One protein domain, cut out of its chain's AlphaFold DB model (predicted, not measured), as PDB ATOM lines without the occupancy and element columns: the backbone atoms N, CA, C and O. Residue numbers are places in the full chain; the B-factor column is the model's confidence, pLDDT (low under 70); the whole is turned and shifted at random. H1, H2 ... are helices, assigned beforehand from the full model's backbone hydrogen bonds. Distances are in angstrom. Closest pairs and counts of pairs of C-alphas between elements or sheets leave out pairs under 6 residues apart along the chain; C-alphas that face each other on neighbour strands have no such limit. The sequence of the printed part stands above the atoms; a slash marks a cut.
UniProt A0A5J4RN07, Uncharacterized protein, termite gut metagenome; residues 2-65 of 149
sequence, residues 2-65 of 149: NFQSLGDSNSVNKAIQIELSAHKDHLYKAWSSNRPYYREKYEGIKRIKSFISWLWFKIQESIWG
ATOM      1  N   ASN A   2     191.573 169.949 131.822       65.06
ATOM      2  CA  ASN A   2     192.625 168.983 131.510       65.06
ATOM      3  C   ASN A   2     192.877 169.003 129.992       65.06
ATOM      4  O   ASN A   2     192.004 168.637 129.212       65.06
ATOM      5  N   PHE A   3     194.048 169.479 129.564       64.88
ATOM      6  CA  PHE A   3     194.396 169.567 128.140       64.88
ATOM      7  C   PHE A   3     194.606 168.184 127.502       64.88
ATOM      8  O   PHE A   3     194.372 168.022 126.308       64.88
ATOM      9  N   GLN A   4     194.961 167.172 128.304       61.50
ATOM     10  CA  GLN A   4     195.153 165.792 127.850       61.50
ATOM     11  C   GLN A   4     193.839 165.176 127.342       61.50
ATOM     12  O   GLN A   4     193.836 164.469 126.342       61.50
ATOM     13  N   SER A   5     192.709 165.479 127.994       62.19
ATOM     14  CA  SER A   5     191.389 164.967 127.595       62.19
ATOM     15  C   SER A   5     190.816 165.642 126.346       62.19
ATOM     16  O   SER A   5     189.826 165.165 125.807       62.19
ATOM     17  N   LEU A   6     191.416 166.747 125.893       67.06
ATOM     18  CA  LEU A   6     190.998 167.483 124.696       67.06
ATOM     19  C   LEU A   6     191.814 167.102 123.449       67.06
ATOM     20  O   LEU A   6     191.581 167.661 122.384       67.06
ATOM     21  N   GLY A   7     192.789 166.190 123.573       69.81
ATOM     22  CA  GLY A   7     193.658 165.781 122.462       69.81
ATOM     23  C   GLY A   7     194.635 166.863 121.978       69.81
ATOM     24  O   GLY A   7     195.356 166.654 121.005       69.81
ATOM     25  N   ASP A   8     194.704 168.016 122.652       80.69
ATOM     26  CA  ASP A   8     195.588 169.119 122.274       80.69
ATOM     27  C   ASP A   8     197.005 168.909 122.828       80.69
ATOM     28  O   ASP A   8     197.430 169.495 123.832       80.69
ATOM     29  N   SER A   9     197.755 168.048 122.141       79.38
ATOM     30  CA  SER A   9     199.147 167.720 122.470       79.38
ATOM     31  C   SER A   9     200.072 168.949 122.504       79.38
ATOM     32  O   SER A   9     201.048 168.965 123.260       79.38
ATOM     33  N   ASN A  10     199.763 170.015 121.755       81.50
ATOM     34  CA  ASN A  10     200.553 171.248 121.751       81.50
ATOM     35  C   ASN A  10     200.371 172.039 123.049       81.50
ATOM     36  O   ASN A  10     201.359 172.487 123.641       81.50
ATOM     37  N   SER A  11     199.130 172.189 123.510       83.12
ATOM     38  CA  SER A  11     198.834 172.854 124.782       83.12
ATOM     39  C   SER A  11     199.378 172.067 125.976       83.12
ATOM     40  O   SER A  11     199.939 172.668 126.895       83.12
ATOM     41  N   VAL A  12     199.330 170.730 125.926       85.06
ATOM     42  CA  VAL A  12     199.973 169.863 126.930       85.06
ATOM     43  C   VAL A  12     201.484 170.110 126.987       85.06
ATOM     44  O   VAL A  12     202.026 170.365 128.062       85.06
ATOM     45  N   ASN A  13     202.175 170.100 125.843       85.81
ATOM     46  CA  ASN A  13     203.623 170.322 125.808       85.81
ATOM     47  C   ASN A  13     204.012 171.715 126.340       85.81
ATOM     48  O   ASN A  13     204.995 171.841 127.069       85.81
ATOM     49  N   LYS A  14     203.233 172.760 126.024       88.50
ATOM     50  CA  LYS A  14     203.457 174.114 126.559       88.50
ATOM     51  C   LYS A  14     203.259 174.175 128.073       88.50
ATOM     52  O   LYS A  14     204.095 174.752 128.764       88.50
ATOM     53  N   ALA A  15     202.195 173.563 128.593       90.44
ATOM     54  CA  ALA A  15     201.939 173.515 130.031       90.44
ATOM     55  C   ALA A  15     203.092 172.832 130.786       90.44
ATOM     56  O   ALA A  15     203.569 173.367 131.783       90.44
ATOM     57  N   ILE A  16     203.615 171.723 130.253       90.19
ATOM     58  CA  ILE A  16     204.771 171.017 130.828       90.19
ATOM     59  C   ILE A  16     206.025 171.897 130.825       90.19
ATOM     60  O   ILE A  16     206.767 171.921 131.804       90.19
ATOM     61  N   GLN A  17     206.279 172.659 129.756       92.00
ATOM     62  CA  GLN A  17     207.419 173.583 129.726       92.00
ATOM     63  C   GLN A  17     207.305 174.687 130.786       92.00
ATOM     64  O   GLN A  17     208.310 175.036 131.408       92.00
ATOM     65  N   ILE A  18     206.095 175.209 131.013       94.31
ATOM     66  CA  ILE A  18     205.818 176.194 132.069       94.31
ATOM     67  C   ILE A  18     205.999 175.566 133.457       94.31
ATOM     68  O   ILE A  18     206.583 176.179 134.345       94.31
ATOM     69  N   GLU A  19     205.547 174.330 133.651       94.56
ATOM     70  CA  GLU A  19     205.726 173.609 134.912       94.56
ATOM     71  C   GLU A  19     207.212 173.360 135.213       94.56
ATOM     72  O   GLU A  19     207.685 173.646 136.315       94.56
ATOM     73  N   LEU A  20     207.979 172.904 134.218       95.50
ATOM     74  CA  LEU A  20     209.418 172.681 134.343       95.50
ATOM     75  C   LEU A  20     210.174 173.979 134.664       95.50
ATOM     76  O   LEU A  20     211.090 173.966 135.491       95.50
ATOM     77  N   SER A  21     209.808 175.101 134.036       95.06
ATOM     78  CA  SER A  21     210.441 176.392 134.322       95.06
ATOM     79  C   SER A  21     210.099 176.889 135.729       95.06
ATOM     80  O   SER A  21     211.008 177.243 136.482       95.06
ATOM     81  N   ALA A  22     208.830 176.808 136.135       96.62
ATOM     82  CA  ALA A  22     208.390 177.172 137.479       96.62
ATOM     83  C   ALA A  22     209.058 176.306 138.560       96.62
ATOM     84  O   ALA A  22     209.479 176.820 139.599       96.62
ATOM     85  N   HIS A  23     209.214 175.004 138.307       96.38
ATOM     86  CA  HIS A  23     209.887 174.089 139.222       96.38
ATOM     87  C   HIS A  23     211.374 174.431 139.384       96.38
ATOM     88  O   HIS A  23     211.870 174.524 140.510       96.38
ATOM     89  N   LYS A  24     212.076 174.694 138.273       96.38
ATOM     90  CA  LYS A  24     213.474 175.145 138.285       96.38
ATOM     91  C   LYS A  24     213.645 176.429 139.096       96.38
ATOM     92  O   LYS A  24     214.543 176.506 139.937       96.38
ATOM     93  N   ASP A  25     212.774 177.409 138.873       96.50
ATOM     94  CA  ASP A  25     212.798 178.691 139.578       96.50
ATOM     95  C   ASP A  25     212.510 178.526 141.067       96.50
ATOM     96  O   ASP A  25     213.150 179.170 141.900       96.50
ATOM     97  N   HIS A  26     211.566 177.654 141.422       96.12
ATOM     98  CA  HIS A  26     211.272 177.333 142.811       96.12
ATOM     99  C   HIS A  26     212.481 176.697 143.503       96.12
ATOM    100  O   HIS A  26     212.860 177.148 144.583       96.12
ATOM    101  N   LEU A  27     213.129 175.705 142.881       95.94
ATOM    102  CA  LEU A  27     214.335 175.082 143.427       95.94
ATOM    103  C   LEU A  27     215.468 176.100 143.588       95.94
ATOM    104  O   LEU A  27     216.096 176.153 144.647       95.94
ATOM    105  N   TYR A  28     215.682 176.953 142.581       96.44
ATOM    106  CA  TYR A  28     216.678 178.019 142.636       96.44
ATOM    107  C   TYR A  28     216.413 178.986 143.796       96.44
ATOM    108  O   TYR A  28     217.309 179.274 144.594       96.44
ATOM    109  N   LYS A  29     215.167 179.455 143.939       96.00
ATOM    110  CA  LYS A  29     214.765 180.357 145.026       96.00
ATOM    111  C   LYS A  29     214.877 179.683 146.392       96.00
ATOM    112  O   LYS A  29     215.343 180.328 147.326       96.00
ATOM    113  N   ALA A  30     214.525 178.404 146.502       93.94
ATOM    114  CA  ALA A  30     214.613 177.648 147.747       93.94
ATOM    115  C   ALA A  30     216.042 177.574 148.302       93.94
ATOM    116  O   ALA A  30     216.229 177.672 149.513       93.94
ATOM    117  N   TRP A  31     217.062 177.466 147.444       94.25
ATOM    118  CA  TRP A  31     218.445 177.424 147.923       94.25
ATOM    119  C   TRP A  31     219.102 178.810 148.026       94.25
ATOM    120  O   TRP A  31     219.848 179.046 148.980       94.25
ATOM    121  N   SER A  32     218.819 179.743 147.109       94.12
ATOM    122  CA  SER A  32     219.541 181.028 147.001       94.12
ATOM    123  C   SER A  32     218.816 182.232 147.617       94.12
ATOM    124  O   SER A  32     219.467 183.122 148.165       94.12
ATOM    125  N   SER A  33     217.480 182.277 147.597       93.31
ATOM    126  CA  SER A  33     216.721 183.508 147.865       93.31
ATOM    127  C   SER A  33     216.790 183.960 149.321       93.31
ATOM    128  O   SER A  33     216.562 183.162 150.221       93.31
ATOM    129  N   ASN A  34     217.008 185.259 149.553       91.06
ATOM    130  CA  ASN A  34     216.999 185.889 150.882       91.06
ATOM    131  C   ASN A  34     215.601 186.278 151.397       91.06
ATOM    132  O   ASN A  34     215.500 186.901 152.449       91.06
ATOM    133  N   ARG A  35     214.516 185.963 150.676       92.56
ATOM    134  CA  ARG A  35     213.164 186.357 151.112       92.56
ATOM    135  C   ARG A  35     212.751 185.608 152.393       92.56
ATOM    136  O   ARG A  35     213.019 184.405 152.453       92.56
ATOM    137  N   PRO A  36     212.024 186.258 153.329       91.31
ATOM    138  CA  PRO A  36     211.621 185.658 154.608       91.31
ATOM    139  C   PRO A  36     210.968 184.284 154.448       91.31
ATOM    140  O   PRO A  36     211.470 183.303 154.981       91.31
ATOM    141  N   TYR A  37     209.977 184.173 153.556       92.69
ATOM    142  CA  TYR A  37     209.306 182.907 153.234       92.69
ATOM    143  C   TYR A  37     210.265 181.742 152.932       92.69
ATOM    144  O   TYR A  37     210.081 180.633 153.424       92.69
ATOM    145  N   TYR A  38     211.290 181.966 152.099       91.69
ATOM    146  CA  TYR A  38     212.227 180.902 151.722       91.69
ATOM    147  C   TYR A  38     213.242 180.619 152.826       91.69
ATOM    148  O   TYR A  38     213.706 179.487 152.932       91.69
ATOM    149  N   ARG A  39     213.578 181.629 153.636       89.19
ATOM    150  CA  ARG A  39     214.487 181.493 154.774       89.19
ATOM    151  C   ARG A  39     213.841 180.692 155.897       89.19
ATOM    152  O   ARG A  39     214.475 179.755 156.341       89.19
ATOM    153  N   GLU A  40     212.586 180.968 156.232       90.75
ATOM    154  CA  GLU A  40     211.821 180.222 157.243       90.75
ATOM    155  C   GLU A  40     211.486 178.794 156.776       90.75
ATOM    156  O   GLU A  40     211.561 177.828 157.532       90.75
ATOM    157  N   LYS A  41     211.124 178.620 155.497       91.81
ATOM    158  CA  LYS A  41     210.718 177.308 154.971       91.81
ATOM    159  C   LYS A  41     211.897 176.361 154.723       91.81
ATOM    160  O   LYS A  41     211.775 175.147 154.929       91.81
ATOM    161  N   TYR A  42     213.024 176.890 154.244       90.94
ATOM    162  CA  TYR A  42     214.209 176.117 153.877       90.94
ATOM    163  C   TYR A  42     215.403 176.576 154.718       90.94
ATOM    164  O   TYR A  42     216.158 177.463 154.326       90.94
ATOM    165  N   GLU A  43     215.598 175.917 155.859       89.69
ATOM    166  CA  GLU A  43     216.706 176.179 156.784       89.69
ATOM    167  C   GLU A  43     217.760 175.065 156.763       89.69
ATOM    168  O   GLU A  43     217.456 173.892 156.512       89.69
ATOM    169  N   GLY A  44     219.016 175.444 157.021       90.88
ATOM    170  CA  GLY A  44     220.152 174.527 157.145       90.88
ATOM    171  C   GLY A  44     220.250 173.515 155.998       90.88
ATOM    172  O   GLY A  44     220.356 173.879 154.824       90.88
ATOM    173  N   ILE A  45     220.165 172.225 156.344       93.44
ATOM    174  CA  ILE A  45     220.279 171.084 155.418       93.44
ATOM    175  C   ILE A  45     219.225 171.137 154.302       93.44
ATOM    176  O   ILE A  45     219.502 170.722 153.175       93.44
ATOM    177  N   LYS A  46     218.032 171.694 154.563       93.38
ATOM    178  CA  LYS A  46     216.975 171.797 153.543       93.38
ATOM    179  C   LYS A  46     217.426 172.645 152.350       93.38
ATOM    180  O   LYS A  46     217.076 172.311 151.223       93.38
ATOM    181  N   ARG A  47     218.261 173.672 152.563       92.81
ATOM    182  CA  ARG A  47     218.812 174.499 151.471       92.81
ATOM    183  C   ARG A  47     219.826 173.747 150.633       92.81
ATOM    184  O   ARG A  47     219.785 173.844 149.411       92.81
ATOM    185  N   ILE A  48     220.707 172.987 151.282       94.12
ATOM    186  CA  ILE A  48     221.692 172.148 150.591       94.12
ATOM    187  C   ILE A  48     220.957 171.110 149.741       94.12
ATOM    188  O   ILE A  48     221.266 170.946 148.565       94.12
ATOM    189  N   LYS A  49     219.909 170.483 150.291       95.50
ATOM    190  CA  LYS A  49     219.052 169.564 149.538       95.50
ATOM    191  C   LYS A  49     218.407 170.251 148.331       95.50
ATOM    192  O   LYS A  49     218.469 169.707 147.235       95.50
ATOM    193  N   SER A  50     217.849 171.454 148.496       95.44
ATOM    194  CA  SER A  50     217.293 172.232 147.380       95.44
ATOM    195  C   SER A  50     218.336 172.593 146.321       95.44
ATOM    196  O   SER A  50     218.019 172.551 145.135       95.44
ATOM    197  N   PHE A  51     219.574 172.900 146.718       96.12
ATOM    198  CA  PHE A  51     220.678 173.143 145.789       96.12
ATOM    199  C   PHE A  51     221.034 171.881 144.996       96.12
ATOM    200  O   PHE A  51     221.113 171.940 143.772       96.12
ATOM    201  N   ILE A  52     221.173 170.730 145.663       97.19
ATOM    202  CA  ILE A  52     221.440 169.444 145.001       97.19
ATOM    203  C   ILE A  52     220.298 169.093 144.041       97.19
ATOM    204  O   ILE A  52     220.553 168.708 142.904       97.19
ATOM    205  N   SER A  53     219.039 169.278 144.451       97.25
ATOM    206  CA  SER A  53     217.881 169.072 143.575       97.25
ATOM    207  C   SER A  53     217.883 170.019 142.375       97.25
ATOM    208  O   SER A  53     217.577 169.590 141.267       97.25
ATOM    209  N   TRP A  54     218.251 171.289 142.566       97.50
ATOM    210  CA  TRP A  54     218.392 172.251 141.472       97.50
ATOM    211  C   TRP A  54     219.500 171.839 140.498       97.50
ATOM    212  O   TRP A  54     219.285 171.838 139.287       97.50
ATOM    213  N   LEU A  55     220.664 171.439 141.014       97.12
ATOM    214  CA  LEU A  55     221.788 170.975 140.206       97.12
ATOM    215  C   LEU A  55     221.414 169.716 139.419       97.12
ATOM    216  O   LEU A  55     221.642 169.653 138.213       97.12
ATOM    217  N   TRP A  56     220.770 168.747 140.074       97.06
ATOM    218  CA  TRP A  56     220.259 167.551 139.417       97.06
ATOM    219  C   TRP A  56     219.264 167.905 138.312       97.06
ATOM    220  O   TRP A  56     219.412 167.444 137.185       97.06
ATOM    221  N   PHE A  57     218.313 168.804 138.583       96.94
ATOM    222  CA  PHE A  57     217.370 169.284 137.573       96.94
ATOM    223  C   PHE A  57     218.086 169.914 136.370       96.94
ATOM    224  O   PHE A  57     217.721 169.654 135.227       96.94
ATOM    225  N   LYS A  58     219.134 170.716 136.594       96.50
ATOM    226  CA  LYS A  58     219.944 171.305 135.515       96.50
ATOM    227  C   LYS A  58     220.664 170.243 134.684       96.50
ATOM    228  O   LYS A  58     220.699 170.365 133.461       96.50
ATOM    229  N   ILE A  59     221.196 169.201 135.321       95.31
ATOM    230  CA  ILE A  59     221.827 168.067 134.635       95.31
ATOM    231  C   ILE A  59     220.796 167.360 133.743       95.31
ATOM    232  O   ILE A  59     221.023 167.200 132.547       95.31
ATOM    233  N   GLN A  60     219.625 167.024 134.283       94.38
ATOM    234  CA  GLN A  60     218.528 166.382 133.544       94.38
ATOM    235  C   GLN A  60     218.009 167.258 132.383       94.38
ATOM    236  O   GLN A  60     217.761 166.770 131.274       94.38
ATOM    237  N   GLU A  61     217.898 168.574 132.602       94.88
ATOM    238  CA  GLU A  61     217.530 169.574 131.589       94.88
ATOM    239  C   GLU A  61     218.551 169.621 130.439       94.88
ATOM    240  O   GLU A  61     218.173 169.882 129.291       94.88
ATOM    241  N   SER A  62     219.829 169.374 130.736       93.88
ATOM    242  CA  SER A  62     220.924 169.389 129.765       93.88
ATOM    243  C   SER A  62     221.025 168.077 128.988       93.88
ATOM    244  O   SER A  62     221.005 168.110 127.761       93.88
ATOM    245  N   ILE A  63     221.080 166.933 129.683       93.06
ATOM    246  CA  ILE A  63     221.350 165.620 129.072       93.06
ATOM    247  C   ILE A  63     220.210 165.201 128.129       93.06
ATOM    248  O   ILE A  63     220.459 164.741 127.019       93.06
ATOM    249  N   TRP A  64     218.946 165.377 128.527       94.38
ATOM    250  CA  TRP A  64     217.810 164.933 127.699       94.38
ATOM    251  C   TRP A  64     216.559 165.822 127.817       94.38
ATOM    252  O   TRP A  64     215.450 165.445 127.429       94.38
ATOM    253  N   GLY A  65     216.714 167.032 128.363       93.00
ATOM    254  CA  GLY A  65     215.621 167.996 128.469       93.00
ATOM    255  C   GLY A  65     214.506 167.565 129.415       93.00
ATOM    256  O   GLY A  65     213.345 167.750 129.070       93.00
TER     257      GLY A  65
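Overview. This is residues 2 to 65 of the 149 residues of an uncharacterized protein of termite gut metagenome (UniProt A0A5J4RN07). Two long helices, H1 and H3, meet near one end as a narrow V, and the short helix H2 sits at the closed end in the turn between them, crosswise to H1. The arms of the V spread toward the other end, where residues 5 to 10, at the start of H1 and just before it, stick out. The printed part has 64 residues with three named helices, in the order H1, H2, H3, and no named strand; its class is all helix. The whole is loose, with a radius of gyration of the C-alphas of 14.9 A, and flat, spanning 44 by 27 by 14 A.

Along the chain. The longest helix, H1, is residues 9 to 32 and measures 34.6 A from first to last C-alpha, beginning at C-alpha 9 at (199.147, 167.720, 122.470). H3 is residues 45 to 63, 26.9 A long, and ends at C-alpha 63 at (221.350, 165.620, 129.072). H2 is residues 36 to 41, 8.4 A long, with C-alpha 36 at (211.621, 185.658, 154.608).

Arrangement. H1 touches H3 with residues 24 to 32 alone; their closest C-alphas, those of Trp 31 and Arg 47, are 4.6 A apart. The two run opposite ways at a steep tilt of 38 degrees. H1 and H2 are close but not clearly touching, the closest C-alphas being those of Ala 30 and Tyr 38 at 5.7 A. Their lines are about perpendicular, at 85 degrees. H2 and H3 are apart. In H1, H2 and H3 every O i to N i+4 pair is within hydrogen-bond range.

Size, cuts and confidence. The two C-alphas farthest apart, those of Gly 7 and Gly 44, are 44.5 A from each other. The printed part, residues 2 to 65, has no cut. The links H1 to H2 and H2 to H3 are tight, with 3 residues each. The mean pLDDT of the printed part is 90.2, and residues 2 to 7 are under 70.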